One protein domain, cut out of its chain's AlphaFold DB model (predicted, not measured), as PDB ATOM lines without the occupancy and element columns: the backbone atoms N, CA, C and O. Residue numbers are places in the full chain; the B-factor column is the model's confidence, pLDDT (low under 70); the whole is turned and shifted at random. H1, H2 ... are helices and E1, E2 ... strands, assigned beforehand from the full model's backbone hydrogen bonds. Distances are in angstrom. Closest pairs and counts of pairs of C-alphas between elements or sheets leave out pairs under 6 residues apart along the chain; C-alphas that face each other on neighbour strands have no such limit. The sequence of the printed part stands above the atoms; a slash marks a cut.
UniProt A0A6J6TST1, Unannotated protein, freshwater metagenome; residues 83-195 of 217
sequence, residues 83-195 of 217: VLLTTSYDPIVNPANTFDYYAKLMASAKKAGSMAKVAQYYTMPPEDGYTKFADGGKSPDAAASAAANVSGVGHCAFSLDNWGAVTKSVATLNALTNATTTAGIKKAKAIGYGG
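Overview. This is residues 83 to 195 of the 217 residues of the protein "Unannotated protein" of freshwater metagenome (UniProt A0A6J6TST1). A small sheet of two strands, E1 and E2, is sandwiched between H1 over one face and the hairpin of H3 and H4 over the other, with these helices running along the strands. Beyond one end of this body, the loops of residues 125 to 141 and the short H2 make a loose extension that adds to the length. The printed part has 113 residues, in the order E1 H1 E2 H2 H3 H4, mostly helix, its strands parallel. It is loose, with a radius of gyration of the C-alphas of 16.8 A and spans of 56 by 23 by 20 A.

Arrangement. E1, residues 83 to 87, and E2, residues 118 to 123, are parallel at 19 degrees; N 84 and O 119 are 2.9 A apart, within hydrogen-bond range, as are N 121 and O 84 at 2.9 A. With H1, residues 96 to 111, they form a strand-helix-strand unit, two parallel neighbour strands with a helix between them in the chain, its crossover right-handed. The closest C-alphas of H1 and E2, Tyr 102 and Gln 120, are 7.0 A apart. H3, residues 162 to 178, comes closest to E1 at the C-alphas of Val 83 and Leu 173, 6.0 A. H4, residues 182 to 193, comes closest to E2 at those of Ala 119 and Lys 189, 6.2 A. H3 and H4 form a helical hairpin and touch, the closest C-alphas being Lys 168 and Gly 192 at 5.1 A, with a shallow tilt of 10 degrees, opposite ways. H1 is apart from H3 and H4. H2, residues 142 to 148, touches no helix. Every O i to N i+4 pair is within hydrogen-bond range in H1, H2 and H3, and 5 of 8 in H4.

Along the chain. E1 begins at C-alpha 83 (227.119, 230.771, 173.144) and measures 13.6 A from first to last C-alpha; E2 measures 16.8 A. H1 measures 22.3 A, H2 10.0 A, H3 24.2 A and H4 17.2 A, ending at C-alpha 193 (225.419, 239.632, 165.344).

Size, cuts and confidence. The C-alphas of Gly 113 and Asp 135, the two farthest apart, are 56.3 A apart. The printed part has no cut. The links E2 to H2 and H2 to H3 are long. pLDDT is under 70 at residues 89 to 93, 125 to 142 and 144 to 164.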
ATOM      1  N   VAL A  83     227.781 229.527 173.546       93.12
ATOM      2  CA  VAL A  83     227.119 230.771 173.144       93.12
ATOM      3  C   VAL A  83     226.301 231.259 174.329       93.12
ATOM      4  O   VAL A  83     225.497 230.508 174.873       93.12
ATOM      5  N   LEU A  84     226.544 232.499 174.740       90.62
ATOM      6  CA  LEU A  84     225.811 233.174 175.802       90.62
ATOM      7  C   LEU A  84     224.882 234.206 175.166       90.62
ATOM      8  O   LEU A  84     225.314 234.981 174.314       90.62
ATOM      9  N   LEU A  85     223.623 234.215 175.582       85.19
ATOM     10  CA  LEU A  85     222.614 235.163 175.127       85.19
ATOM     11  C   LEU A  85     221.920 235.732 176.361       85.19
ATOM     12  O   LEU A  85     221.495 234.974 177.230       85.19
ATOM     13  N   THR A  86     221.835 237.051 176.449       81.31
ATOM     14  CA  THR A  86     221.154 237.754 177.544       81.31
ATOM     15  C   THR A  86     220.569 239.056 177.009       81.31
ATOM     16  O   THR A  86     221.021 239.544 175.974       81.31
ATOM     17  N   THR A  87     219.565 239.619 177.675       76.44
ATOM     18  CA  THR A  87     219.052 240.944 177.316       76.44
ATOM     19  C   THR A  87     219.966 242.027 177.892       76.44
ATOM     20  O   THR A  87     220.562 241.858 178.954       76.44
ATOM     21  N   SER A  88     220.094 243.164 177.206       73.44
ATOM     22  CA  SER A  88     220.777 244.356 177.736       73.44
ATOM     23  C   SER A  88     220.029 244.984 178.918       73.44
ATOM     24  O   SER A  88     220.602 245.762 179.677       73.44
ATOM     25  N   TYR A  89     218.760 244.610 179.088       65.75
ATOM     26  CA  TYR A  89     217.890 244.999 180.183       65.75
ATOM     27  C   TYR A  89     217.254 243.735 180.777       65.75
ATOM     28  O   TYR A  89     216.248 243.236 180.274       65.75
ATOM     29  N   ASP A  90     217.895 243.158 181.794       65.94
ATOM     30  CA  ASP A  90     217.319 242.109 182.641       65.94
ATOM     31  C   ASP A  90     217.209 242.675 184.073       65.94
ATOM     32  O   ASP A  90     218.234 242.928 184.720       65.94
ATOM     33  N   PRO A  91     215.983 242.931 184.571       56.81
ATOM     34  CA  PRO A  91     215.739 243.534 185.876       56.81
ATOM     35  C   PRO A  91     216.022 242.580 187.046       56.81
ATOM     36  O   PRO A  91     216.023 243.023 188.195       56.81
ATOM     37  N   ILE A  92     216.242 241.287 186.784       58.69
ATOM     38  CA  ILE A  92     216.499 240.261 187.801       58.69
ATOM     39  C   ILE A  92     217.979 239.869 187.799       58.69
ATOM     40  O   ILE A  92     218.601 239.792 188.861       58.69
ATOM     41  N   VAL A  93     218.561 239.626 186.622       68.56
ATOM     42  CA  VAL A  93     219.943 239.158 186.468       68.56
ATOM     43  C   VAL A  93     220.742 240.141 185.625       68.56
ATOM     44  O   VAL A  93     220.702 240.106 184.406       68.56
ATOM     45  N   ASN A  94     221.554 240.978 186.275       73.75
ATOM     46  CA  ASN A  94     222.340 241.997 185.577       73.75
ATOM     47  C   ASN A  94     223.177 241.393 184.410       73.75
ATOM     48  O   ASN A  94     223.910 240.419 184.639       73.75
ATOM     49  N   PRO A  95     223.134 241.976 183.192       76.00
ATOM     50  CA  PRO A  95     223.850 241.484 182.007       76.00
ATOM     51  C   PRO A  95     225.377 241.396 182.167       76.00
ATOM     52  O   PRO A  95     226.044 240.655 181.432       76.00
ATOM     53  N   ALA A  96     225.959 242.101 183.138       80.12
ATOM     54  CA  ALA A  96     227.372 241.979 183.481       80.12
ATOM     55  C   ALA A  96     227.741 240.629 184.111       80.12
ATOM     56  O   ALA A  96     228.902 240.236 184.037       80.12
ATOM     57  N   ASN A  97     226.782 239.853 184.629       81.06
ATOM     58  CA  ASN A  97     227.033 238.461 185.015       81.06
ATOM     59  C   ASN A  97     227.463 237.617 183.807       81.06
ATOM     60  O   ASN A  97     228.403 236.823 183.895       81.06
ATOM     61  N   THR A  98     226.810 237.826 182.659       86.81
ATOM     62  CA  THR A  98     227.162 237.166 181.395       86.81
ATOM     63  C   THR A  98     228.543 237.596 180.915       86.81
ATOM     64  O   THR A  98     229.340 236.745 180.519       86.81
ATOM     65  N   PHE A  99     228.857 238.892 181.006       86.56
ATOM     66  CA  PHE A  99     230.186 239.414 180.676       86.56
ATOM     67  C   PHE A  99     231.280 238.800 181.560       86.56
ATOM     68  O   PHE A  99     232.279 238.285 181.056       86.56
ATOM     69  N   ASP A 100     231.068 238.773 182.875       86.25
ATOM     70  CA  ASP A 100     232.015 238.201 183.831       86.25
ATOM     71  C   ASP A 100     232.245 236.705 183.580       86.25
ATOM     72  O   ASP A 100     233.378 236.217 183.649       86.25
ATOM     73  N   TYR A 101     231.185 235.957 183.265       88.81
ATOM     74  CA  TYR A 101     231.299 234.541 182.929       88.81
ATOM     75  C   TYR A 101     232.030 234.321 181.597       88.81
ATOM     76  O   TYR A 101     232.924 233.472 181.522       88.81
ATOM     77  N   TYR A 102     231.722 235.125 180.576       91.25
ATOM     78  CA  TYR A 102     232.431 235.129 179.298       91.25
ATOM     79  C   TYR A 102     233.935 235.357 179.490       91.25
ATOM     80  O   TYR A 102     234.753 234.579 178.991       91.25
ATOM     81  N   ALA A 103     234.307 236.376 180.268       90.19
ATOM     82  CA  ALA A 103     235.699 236.698 180.555       90.19
ATOM     83  C   ALA A 103     236.431 235.525 181.229       90.19
ATOM     84  O   ALA A 103     237.555 235.190 180.839       90.19
ATOM     85  N   LYS A 104     235.784 234.839 182.184       91.00
ATOM     86  CA  LYS A 104     236.345 233.641 182.834       91.00
ATOM     87  C   LYS A 104     236.545 232.487 181.849       91.00
ATOM     88  O   LYS A 104     237.620 231.890 181.850       91.00
ATOM     89  N   LEU A 105     235.575 232.219 180.969       92.88
ATOM     90  CA  LEU A 105     235.703 231.190 179.930       92.88
ATOM     91  C   LEU A 105     236.868 231.485 178.979       92.88
ATOM     92  O   LEU A 105     237.681 230.603 178.696       92.88
ATOM     93  N   MET A 106     236.991 232.733 178.522       92.25
ATOM     94  CA  MET A 106     238.089 233.163 177.652       92.25
ATOM     95  C   MET A 106     239.451 233.022 178.348       92.25
ATOM     96  O   MET A 106     240.399 232.504 177.751       92.25
ATOM     97  N   ALA A 107     239.550 233.416 179.622       92.31
ATOM     98  CA  ALA A 107     240.760 233.245 180.424       92.31
ATOM     99  C   ALA A 107     241.111 231.761 180.637       92.31
ATOM    100  O   ALA A 107     242.275 231.377 180.500       92.31
ATOM    101  N   SER A 108     240.114 230.912 180.913       93.69
ATOM    102  CA  SER A 108     240.292 229.463 181.055       93.69
ATOM    103  C   SER A 108     240.783 228.819 179.760       93.69
ATOM    104  O   SER A 108     241.714 228.017 179.799       93.69
ATOM    105  N   ALA A 109     240.196 229.172 178.613       91.75
ATOM    106  CA  ALA A 109     240.617 228.662 177.310       91.75
ATOM    107  C   ALA A 109     242.065 229.065 176.992       91.75
ATOM    108  O   ALA A 109     242.869 228.218 176.602       91.75
ATOM    109  N   LYS A 110     242.419 230.335 177.248       92.31
ATOM    110  CA  LYS A 110     243.789 230.845 177.095       92.31
ATOM    111  C   LYS A 110     244.778 230.069 177.963       92.31
ATOM    112  O   LYS A 110     245.819 229.652 177.465       92.31
ATOM    113  N   LYS A 111     244.450 229.841 179.241       91.69
ATOM    114  CA  LYS A 111     245.293 229.065 180.167       91.69
ATOM    115  C   LYS A 111     245.506 227.625 179.686       91.69
ATOM    116  O   LYS A 111     246.593 227.090 179.857       91.69
ATOM    117  N   ALA A 112     244.490 227.020 179.076       89.69
ATOM    118  CA  ALA A 112     244.557 225.672 178.522       89.69
ATOM    119  C   ALA A 112     245.212 225.596 177.126       89.69
ATOM    120  O   ALA A 112     245.210 224.526 176.523       89.69
ATOM    121  N   GLY A 113     245.696 226.711 176.560       88.75
ATOM    122  CA  GLY A 113     246.212 226.750 175.182       88.75
ATOM    123  C   GLY A 113     245.158 226.421 174.116       88.75
ATOM    124  O   GLY A 113     245.495 226.114 172.977       88.75
ATOM    125  N   SER A 114     243.876 226.459 174.482       87.50
ATOM    126  CA  SER A 114     242.766 226.079 173.616       87.50
ATOM    127  C   SER A 114     242.253 227.275 172.831       87.50
ATOM    128  O   SER A 114     242.137 228.391 173.341       87.50
ATOM    129  N   MET A 115     241.861 227.031 171.583       88.50
ATOM    130  CA  MET A 115     241.185 228.039 170.783       88.50
ATOM    131  C   MET A 115     239.773 228.276 171.347       88.50
ATOM    132  O   MET A 115     238.910 227.399 171.283       88.50
ATOM    133  N   ALA A 116     239.549 229.456 171.927       92.06
ATOM    134  CA  ALA A 116     238.303 229.785 172.612       92.06
ATOM    135  C   ALA A 116     237.132 229.935 171.625       92.06
ATOM    136  O   ALA A 116     237.035 230.920 170.885       92.06
ATOM    137  N   LYS A 117     236.206 228.972 171.642       94.88
ATOM    138  CA  LYS A 117     234.980 228.972 170.832       94.88
ATOM    139  C   LYS A 117     233.801 229.486 171.651       94.88
ATOM    140  O   LYS A 117     232.823 228.779 171.868       94.88
ATOM    141  N   VAL A 118     233.932 230.713 172.148       94.00
ATOM    142  CA  VAL A 118     232.925 231.348 173.003       94.00
ATOM    143  C   VAL A 118     232.414 232.623 172.345       94.00
ATOM    144  O   VAL A 118     233.218 233.473 171.943       94.00
ATOM    145  N   ALA A 119     231.095 232.766 172.248       92.94
ATOM    146  CA  ALA A 119     230.417 233.991 171.833       92.94
ATOM    147  C   ALA A 119     229.491 234.492 172.948       92.94
ATOM    148  O   ALA A 119     228.941 233.682 173.694       92.94
ATOM    149  N   GLN A 120     229.315 235.807 173.038       91.62
ATOM    150  CA  GLN A 120     228.267 236.421 173.847       91.62
ATOM    151  C   GLN A 120     227.490 237.408 172.985       91.62
ATOM    152  O   GLN A 120     228.091 238.130 172.189       91.62
ATOM    153  N   TYR A 121     226.180 237.449 173.175       87.81
ATOM    154  CA  TYR A 121     225.291 238.368 172.486       87.81
ATOM    155  C   TYR A 121     224.340 239.014 173.483       87.81
ATOM    156  O   TYR A 121     223.885 238.375 174.435       87.81
ATOM    157  N   TYR A 122     224.047 240.280 173.217       83.69
ATOM    158  CA  TYR A 122     223.114 241.084 173.984       83.69
ATOM    159  C   TYR A 122     221.930 241.422 173.100       83.69
ATOM    160  O   TYR A 122     222.112 242.054 172.058       83.69
ATOM    161  N   THR A 123     220.741 240.976 173.483       79.31
ATOM    162  CA  THR A 123     219.509 241.387 172.815       79.31
ATOM    163  C   THR A 123     219.001 242.680 173.423       79.31
ATOM    164  O   THR A 123     219.018 242.860 174.640       79.31
ATOM    165  N   MET A 124     218.557 243.592 172.574       72.38
ATOM    166  CA  MET A 124     217.919 244.825 172.999       72.38
ATOM    167  C   MET A 124     216.449 244.545 173.323       72.38
ATOM    168  O   MET A 124     215.824 243.723 172.643       72.38
ATOM    169  N   PRO A 125     215.881 245.188 174.359       65.12
ATOM    170  CA  PRO A 125     214.437 245.183 174.528       65.12
ATOM    171  C   PRO A 125     213.771 245.795 173.280       65.12
ATOM    172  O   PRO A 125     214.370 246.664 172.639       65.12
ATOM    173  N   PRO A 126     212.561 245.342 172.909       61.09
ATOM    174  CA  PRO A 126     211.795 245.960 171.827       61.09
ATOM    175  C   PRO A 126     211.534 247.446 172.122       61.09
ATOM    176  O   PRO A 126     211.325 247.812 173.281       61.09
ATOM    177  N   GLU A 127     211.532 248.290 171.083       57.59
ATOM    178  CA  GLU A 127     211.321 249.745 171.217       57.59
ATOM    179  C   GLU A 127     209.969 250.083 171.868       57.59
ATOM    180  O   GLU A 127     209.900 251.001 172.683       57.59
ATOM    181  N   ASP A 128     208.932 249.285 171.588       54.12
ATOM    182  CA  ASP A 128     207.570 249.449 172.122       54.12
ATOM    183  C   ASP A 128     207.365 248.822 173.518       54.12
ATOM    184  O   ASP A 128     206.258 248.812 174.060       54.12
ATOM    185  N   GLY A 129     208.429 248.292 174.129       54.62
ATOM    186  CA  GLY A 129     208.389 247.711 175.469       54.62
ATOM    187  C   GLY A 129     207.735 246.324 175.558       54.62
ATOM    188  O   GLY A 129     207.566 245.596 174.583       54.62
ATOM    189  N   TYR A 130     207.441 245.911 176.791       59.44
ATOM    190  CA  TYR A 130     206.898 244.590 177.123       59.44
ATOM    191  C   TYR A 130     205.369 244.619 177.189       59.44
ATOM    192  O   TYR A 130     204.780 245.628 177.582       59.44
ATOM    193  N   THR A 131     204.708 243.497 176.886       57.28
ATOM    194  CA  THR A 131     203.254 243.418 177.026       57.28
ATOM    195  C   THR A 131     202.813 243.492 178.480       57.28
ATOM    196  O   THR A 131     203.316 242.777 179.350       57.28
ATOM    197  N   LYS A 132     201.826 244.356 178.742       59.00
ATOM    198  CA  LYS A 132     201.195 244.475 180.057       59.00
ATOM    199  C   LYS A 132     200.342 243.235 180.364       59.00
ATOM    200  O   LYS A 132     199.907 242.502 179.471       59.00
ATOM    201  N   PHE A 133     200.094 243.008 181.648       56.19
ATOM    202  CA  PHE A 133     198.990 242.151 182.067       56.19
ATOM    203  C   PHE A 133     197.680 242.883 181.761       56.19
ATOM    204  O   PHE A 133     197.599 244.095 181.957       56.19
ATOM    205  N   ALA A 134     196.662 242.154 181.309       61.41
ATOM    206  CA  ALA A 134     195.299 242.674 181.343       61.41
ATOM    207  C   ALA A 134     194.882 242.941 182.802       61.41
ATOM    208  O   ALA A 134     195.404 242.296 183.719       61.41
ATOM    209  N   ASP A 135     193.930 243.846 183.027       59.84
ATOM    210  CA  ASP A 135     193.420 244.140 184.371       59.84
ATOM    211  C   ASP A 135     192.940 242.858 185.076       59.84
ATOM    212  O   ASP A 135     192.102 242.112 184.568       59.84
ATOM    213  N   GLY A 136     193.513 242.569 186.251       64.88
ATOM    214  CA  GLY A 136     193.237 241.343 187.017       64.88
ATOM    215  C   GLY A 136     193.832 240.049 186.435       64.88
ATOM    216  O   GLY A 136     193.576 238.961 186.957       64.88
ATOM    217  N   GLY A 137     194.629 240.139 185.369       54.41
ATOM    218  CA  GLY A 137     195.266 239.009 184.703       54.41
ATOM    219  C   GLY A 137     196.376 238.358 185.533       54.41
ATOM    220  O   GLY A 137     197.123 239.019 186.248       54.41
ATOM    221  N   LYS A 138     196.513 237.031 185.410       53.38
ATOM    222  CA  LYS A 138     197.597 236.241 186.039       53.38
ATOM    223  C   LYS A 138     198.745 235.907 185.080       53.38
ATOM    224  O   LYS A 138     199.718 235.280 185.488       53.38
ATOM    225  N   SER A 139     198.633 236.316 183.819       49.75
ATOM    226  CA  SER A 139     199.648 236.162 182.775       49.75
ATOM    227  C   SER A 139     199.660 237.394 181.856       49.75
ATOM    228  O   SER A 139     198.643 238.092 181.796       49.75
ATOM    229  N   PRO A 140     200.763 237.650 181.127       55.41
ATOM    230  CA  PRO A 140     200.804 238.655 180.063       55.41
ATOM    231  C   PRO A 140     199.659 238.455 179.067       55.41
ATOM    232  O   PRO A 140     199.293 237.311 178.774       55.41
ATOM    233  N   ASP A 141     199.092 239.548 178.555       66.38
ATOM    234  CA  ASP A 141     198.021 239.466 177.561       66.38
ATOM    235  C   ASP A 141     198.554 238.817 176.273       66.38
ATOM    236  O   ASP A 141     199.433 239.355 175.592       66.38
ATOM    237  N   ALA A 142     198.046 237.625 175.950       65.44
ATOM    238  CA  ALA A 142     198.513 236.834 174.818       65.44
ATOM    239  C   ALA A 142     198.145 237.461 173.461       65.44
ATOM    240  O   ALA A 142     198.915 237.337 172.508       65.44
ATOM    241  N   ALA A 143     197.001 238.146 173.370       70.44
ATOM    242  CA  ALA A 143     196.543 238.783 172.139       70.44
ATOM    243  C   ALA A 143     197.346 240.057 171.854       70.44
ATOM    244  O   ALA A 143     197.813 240.248 170.733       70.44
ATOM    245  N   ALA A 144     197.596 240.872 172.881       67.19
ATOM    246  CA  ALA A 144     198.494 242.017 172.786       67.19
ATOM    247  C   ALA A 144     199.930 241.576 172.448       67.19
ATOM    248  O   ALA A 144     200.600 242.222 171.648       67.19
ATOM    249  N   SER A 145     200.381 240.444 173.003       60.53
ATOM    250  CA  SER A 145     201.736 239.910 172.779       60.53
ATOM    251  C   SER A 145     201.916 239.474 171.328       60.53
ATOM    252  O   SER A 145     202.918 239.795 170.692       60.53
ATOM    253  N   ALA A 146     200.905 238.796 170.776       65.50
ATOM    254  CA  ALA A 146     200.876 238.414 169.371       65.50
ATOM    255  C   ALA A 146     200.788 239.637 168.440       65.50
ATOM    256  O   ALA A 146     201.474 239.668 167.422       65.50
ATOM    257  N   ALA A 147     199.984 240.647 168.789       65.19
ATOM    258  CA  ALA A 147     199.789 241.844 167.970       65.19
ATOM    259  C   ALA A 147     201.031 242.746 167.910       65.19
ATOM    260  O   ALA A 147     201.360 243.261 166.846       65.19
ATOM    261  N   ALA A 148     201.729 242.913 169.034       58.78
ATOM    262  CA  ALA A 148     202.954 243.706 169.121       58.78
ATOM    263  C   ALA A 148     204.222 242.895 168.803       58.78
ATOM    264  O   ALA A 148     205.318 243.442 168.803       58.78
ATOM    265  N   ASN A 149     204.090 241.589 168.541       59.22
ATOM    266  CA  ASN A 149     205.211 240.668 168.375       59.22
ATOM    267  C   ASN A 149     206.237 240.753 169.526       59.22
ATOM    268  O   ASN A 149     207.446 240.709 169.312       59.22
ATOM    269  N   VAL A 150     205.769 240.871 170.770       54.78
ATOM    270  CA  VAL A 150     206.606 240.908 171.983       54.78
ATOM    271  C   VAL A 150     206.113 239.866 172.981       54.78
ATOM    272  O   VAL A 150     204.947 239.488 172.964       54.78
ATOM    273  N   SER A 151     206.995 239.358 173.845       51.62
ATOM    274  CA  SER A 151     206.646 238.316 174.818       51.62
ATOM    275  C   SER A 151     207.031 238.717 176.234       51.62
ATOM    276  O   SER A 151     208.192 239.033 176.503       51.62
ATOM    277  N   GLY A 152     206.064 238.598 177.143       52.59
ATOM    278  CA  GLY A 152     206.302 238.516 178.577       52.59
ATOM    279  C   GLY A 152     206.520 239.846 179.284       52.59
ATOM    280  O   GLY A 152     206.558 240.909 178.677       52.59
ATOM    281  N   VAL A 153     206.698 239.751 180.602       48.44
ATOM    282  CA  VAL A 153     207.081 240.863 181.471       48.44
ATOM    283  C   VAL A 153     208.575 240.830 181.771       48.44
ATOM    284  O   VAL A 153     209.062 239.994 182.530       48.44
ATOM    285  N   GLY A 154     209.303 241.762 181.163       51.66
ATOM    286  CA  GLY A 154     210.524 242.368 181.689       51.66
ATOM    287  C   GLY A 154     211.810 241.545 181.744       51.66
ATOM    288  O   GLY A 154     212.864 242.154 181.656       51.66
ATOM    289  N   HIS A 155     211.792 240.216 181.894       48.38
ATOM    290  CA  HIS A 155     213.009 239.513 182.338       48.38
ATOM    291  C   HIS A 155     213.732 238.680 181.268       48.38
ATOM    292  O   HIS A 155     214.930 238.467 181.386       48.38
ATOM    293  N   CYS A 156     213.036 238.239 180.218       52.22
ATOM    294  CA  CYS A 156     213.586 237.543 179.048       52.22
ATOM    295  C   CYS A 156     212.537 237.623 177.924       52.22
ATOM    296  O   CYS A 156     211.725 236.710 177.769       52.22
ATOM    297  N   ALA A 157     212.486 238.722 177.163       49.50
ATOM    298  CA  ALA A 157     211.570 238.788 176.022       49.50
ATOM    299  C   ALA A 157     212.131 237.962 174.866       49.50
ATOM    300  O   ALA A 157     213.002 238.409 174.122       49.50
ATOM    301  N   PHE A 158     211.597 236.760 174.685       50.03
ATOM    302  CA  PHE A 158     211.686 236.061 173.411       50.03
ATOM    303  C   PHE A 158     210.462 236.459 172.573       50.03
ATOM    304  O   PHE A 158     209.437 235.787 172.625       50.03
ATOM    305  N   SER A 159     210.528 237.582 171.849       50.97
ATOM    306  CA  SER A 159     209.603 237.843 170.732       50.97
ATOM    307  C   SER A 159     209.746 236.773 169.641       50.97
ATOM    308  O   SER A 159     210.750 236.049 169.609       50.97
ATOM    309  N   LEU A 160     208.787 236.669 168.711       52.34
ATOM    310  CA  LEU A 160     208.962 235.788 167.543       52.34
ATOM    311  C   LEU A 160     210.124 236.271 166.653       52.34
ATOM    312  O   LEU A 160     210.782 235.454 166.014       52.34
ATOM    313  N   ASP A 161     210.474 237.559 166.702       53.00
ATOM    314  CA  ASP A 161     211.686 238.081 166.056       53.00
ATOM    315  C   ASP A 161     212.964 237.703 166.835       53.00
ATOM    316  O   ASP A 161     213.980 237.348 166.233       53.00
ATOM    317  N   ASN A 162     212.914 237.640 168.173       54.50
ATOM    318  CA  ASN A 162     214.017 237.157 169.021       54.50
ATOM    319  C   ASN A 162     214.185 235.633 168.972       54.50
ATOM    320  O   ASN A 162     215.268 235.127 169.279       54.50
ATOM    321  N   TRP A 163     213.184 234.881 168.501       62.22
ATOM    322  CA  TRP A 163     213.402 233.508 168.035       62.22
ATOM    323  C   TRP A 163     214.450 233.464 166.920       62.22
ATOM    324  O   TRP A 163     215.214 232.501 166.833       62.22
ATOM    325  N   GLY A 164     214.575 234.533 166.129       67.69
ATOM    326  CA  GLY A 164     215.698 234.752 165.227       67.69
ATOM    327  C   GLY A 164     217.036 234.847 165.966       67.69
ATOM    328  O   GLY A 164     217.983 234.174 165.564       67.69
ATOM    329  N   ALA A 165     217.128 235.593 167.073       73.75
ATOM    330  CA  ALA A 165     218.342 235.667 167.897       73.75
ATOM    331  C   ALA A 165     218.719 234.303 168.501       73.75
ATOM    332  O   ALA A 165     219.888 233.910 168.468       73.75
ATOM    333  N   VAL A 166     217.738 233.536 168.989       77.00
ATOM    334  CA  VAL A 166     217.950 232.166 169.494       77.00
ATOM    335  C   VAL A 166     218.397 231.237 168.365       77.00
ATOM    336  O   VAL A 166     219.419 230.564 168.486       77.00
ATOM    337  N   THR A 167     217.706 231.246 167.227       82.00
ATOM    338  CA  THR A 167     218.039 230.404 166.065       82.00
ATOM    339  C   THR A 167     219.427 230.737 165.513       82.00
ATOM    340  O   THR A 167     220.213 229.840 165.205       82.00
ATOM    341  N   LYS A 168     219.793 232.022 165.449       86.06
ATOM    342  CA  LYS A 168     221.137 232.471 165.058       86.06
ATOM    343  C   LYS A 168     222.190 232.143 166.112       86.06
ATOM    344  O   LYS A 168     223.330 231.862 165.748       86.06
ATOM    345  N   SER A 169     221.826 232.103 167.393       87.69
ATOM    346  CA  SER A 169     222.700 231.621 168.468       87.69
ATOM    347  C   SER A 169     222.962 230.117 168.345       87.69
ATOM    348  O   SER A 169     224.107 229.686 168.471       87.69
ATOM    349  N   VAL A 170     221.951 229.319 167.985       88.50
ATOM    350  CA  VAL A 170     222.114 227.887 167.673       88.50
ATOM    351  C   VAL A 170     222.977 227.697 166.423       88.50
ATOM    352  O   VAL A 170     223.909 226.892 166.432       88.50
ATOM    353  N   ALA A 171     222.744 228.478 165.365       90.38
ATOM    354  CA  ALA A 171     223.570 228.448 164.157       90.38
ATOM    355  C   ALA A 171     225.026 228.860 164.441       90.38
ATOM    356  O   ALA A 171     225.957 228.221 163.948       90.38
ATOM    357  N   THR A 172     225.229 229.877 165.285       94.81
ATOM    358  CA  THR A 172     226.547 230.272 165.800       94.81
ATOM    359  C   THR A 172     227.199 229.102 166.524       94.81
ATOM    360  O   THR A 172     228.350 228.789 166.239       94.81
ATOM    361  N   LEU A 173     226.489 228.443 167.448       95.62
ATOM    362  CA  LEU A 173     227.029 227.326 168.220       95.62
ATOM    363  C   LEU A 173     227.458 226.182 167.297       95.62
ATOM    364  O   LEU A 173     228.576 225.687 167.418       95.62
ATOM    365  N   ASN A 174     226.616 225.818 166.328       94.75
ATOM    366  CA  ASN A 174     226.947 224.806 165.330       94.75
ATOM    367  C   ASN A 174     228.196 225.200 164.514       94.75
ATOM    368  O   ASN A 174     229.123 224.406 164.347       94.75
ATOM    369  N   ALA A 175     228.276 226.450 164.056       95.88
ATOM    370  CA  ALA A 175     229.435 226.949 163.320       95.88
ATOM    371  C   ALA A 175     230.712 226.991 164.182       95.88
ATOM    372  O   ALA A 175     231.790 226.647 163.701       95.88
ATOM    373  N   LEU A 176     230.608 227.358 165.463       96.00
ATOM    374  CA  LEU A 176     231.720 227.359 166.417       96.00
ATOM    375  C   LEU A 176     232.246 225.946 166.664       96.00
ATOM    376  O   LEU A 176     233.461 225.731 166.641       96.00
ATOM    377  N   THR A 177     231.353 224.974 166.858       95.38
ATOM    378  CA  THR A 177     231.715 223.562 167.022       95.38
ATOM    379  C   THR A 177     232.571 223.082 165.855       95.38
ATOM    380  O   THR A 177     233.657 222.548 166.081       95.38
ATOM    381  N   ASN A 178     232.168 223.412 164.627       94.25
ATOM    382  CA  ASN A 178     232.854 222.998 163.402       94.25
ATOM    383  C   ASN A 178     234.062 223.874 163.014       94.25
ATOM    384  O   ASN A 178     234.853 223.491 162.153       94.25
ATOM    385  N   ALA A 179     234.248 225.044 163.630       94.75
ATOM    386  CA  ALA A 179     235.356 225.933 163.293       94.75
ATOM    387  C   ALA A 179     236.708 225.352 163.742       94.75
ATOM    388  O   ALA A 179     236.949 225.145 164.931       94.75
ATOM    389  N   THR A 180     237.628 225.142 162.805       93.44
ATOM    390  CA  THR A 180     238.990 224.642 163.080       93.44
ATOM    391  C   THR A 180     240.050 225.743 163.084       93.44
ATOM    392  O   THR A 180     241.189 225.499 163.468       93.44
ATOM    393  N   THR A 181     239.681 226.970 162.707       93.81
ATOM    394  CA  THR A 181     240.597 228.114 162.590       93.81
ATOM    395  C   THR A 181     240.046 229.356 163.284       93.81
ATOM    396  O   THR A 181     238.832 229.529 163.414       93.81
ATOM    397  N   THR A 182     240.930 230.285 163.658       91.25
ATOM    398  CA  THR A 182     240.552 231.585 164.239       91.25
ATOM    399  C   THR A 182     239.663 232.398 163.295       91.25
ATOM    400  O   THR A 182     238.698 233.026 163.731       91.25
ATOM    401  N   ALA A 183     239.936 232.345 161.987       93.56
ATOM    402  CA  ALA A 183     239.095 232.972 160.970       93.56
ATOM    403  C   ALA A 183     237.698 232.331 160.909       93.56
ATOM    404  O   ALA A 183     236.698 233.045 160.821       93.56
ATOM    405  N   GLY A 184     237.616 230.999 161.013       94.69
ATOM    406  CA  GLY A 184     236.353 230.265 161.109       94.69
ATOM    407  C   GLY A 184     235.545 230.654 162.346       94.69
ATOM    408  O   GLY A 184     234.347 230.894 162.241       94.69
ATOM    409  N   ILE A 185     236.205 230.828 163.495       93.88
ATOM    410  CA  ILE A 185     235.557 231.312 164.722       93.88
ATOM    411  C   ILE A 185     235.025 232.730 164.546       93.88
ATOM    412  O   ILE A 185     233.894 233.005 164.940       93.88
ATOM    413  N   LYS A 186     235.803 233.637 163.943       92.75
ATOM    414  CA  LYS A 186     235.347 235.011 163.684       92.75
ATOM    415  C   LYS A 186     234.099 235.023 162.794       92.75
ATOM    416  O   LYS A 186     233.144 235.726 163.106       92.75
ATOM    417  N   LYS A 187     234.078 234.206 161.735       93.75
ATOM    418  CA  LYS A 187     232.902 234.041 160.864       93.75
ATOM    419  C   LYS A 187     231.708 233.442 161.607       93.75
ATOM    420  O   LYS A 187     230.601 233.936 161.451       93.75
ATOM    421  N   ALA A 188     231.934 232.428 162.443       94.44
ATOM    422  CA  ALA A 188     230.882 231.827 163.255       94.44
ATOM    423  C   ALA A 188     230.240 232.853 164.203       94.44
ATOM    424  O   ALA A 188     229.020 232.932 164.273       94.44
ATOM    425  N   LYS A 189     231.047 233.695 164.863       92.44
ATOM    426  CA  LYS A 189     230.561 234.785 165.729       92.44
ATOM    427  C   LYS A 189     229.745 235.837 164.971       92.44
ATOM    428  O   LYS A 189     228.776 236.368 165.496       92.44
ATOM    429  N   ALA A 190     230.098 236.127 163.722       91.12
ATOM    430  CA  ALA A 190     229.353 237.088 162.909       91.12
ATOM    431  C   ALA A 190     227.897 236.652 162.637       91.12
ATOM    432  O   ALA A 190     227.044 237.503 162.411       91.12
ATOM    433  N   ILE A 191     227.591 235.346 162.699       90.56
ATOM    434  CA  ILE A 191     226.229 234.826 162.492       90.56
ATOM    435  C   ILE A 191     225.263 235.377 163.543       90.56
ATOM    436  O   ILE A 191     224.147 235.758 163.194       90.56
ATOM    437  N   GLY A 192     225.679 235.416 164.813       84.38
ATOM    438  CA  GLY A 192     224.824 235.868 165.907       84.38
ATOM    439  C   GLY A 192     224.591 237.377 165.905       84.38
ATOM    440  O   GLY A 192     223.473 237.799 166.167       84.38
ATOM    441  N   TYR A 193     225.586 238.179 165.508       83.75
ATOM    442  CA  TYR A 193     225.419 239.632 165.344       83.75
ATOM    443  C   TYR A 193     224.450 240.013 164.216       83.75
ATOM    444  O   TYR A 193     223.888 241.100 164.236       83.75
ATOM    445  N   GLY A 194     224.219 239.118 163.251       78.12
ATOM    446  CA  GLY A 194     223.168 239.270 162.241       78.12
ATOM    447  C   GLY A 194     221.786 238.784 162.695       78.12
ATOM    448  O   GLY A 194     220.911 238.582 161.851       78.12
ATOM    449  N   GLY A 195     221.600 238.488 163.985       75.19
ATOM    450  CA  GLY A 195     220.310 238.113 164.553       75.19
ATOM    451  C   GLY A 195     219.409 239.329 164.791       75.19
ATOM    452  O   GLY A 195     219.915 240.369 165.205       75.19
TER     453      GLY A 195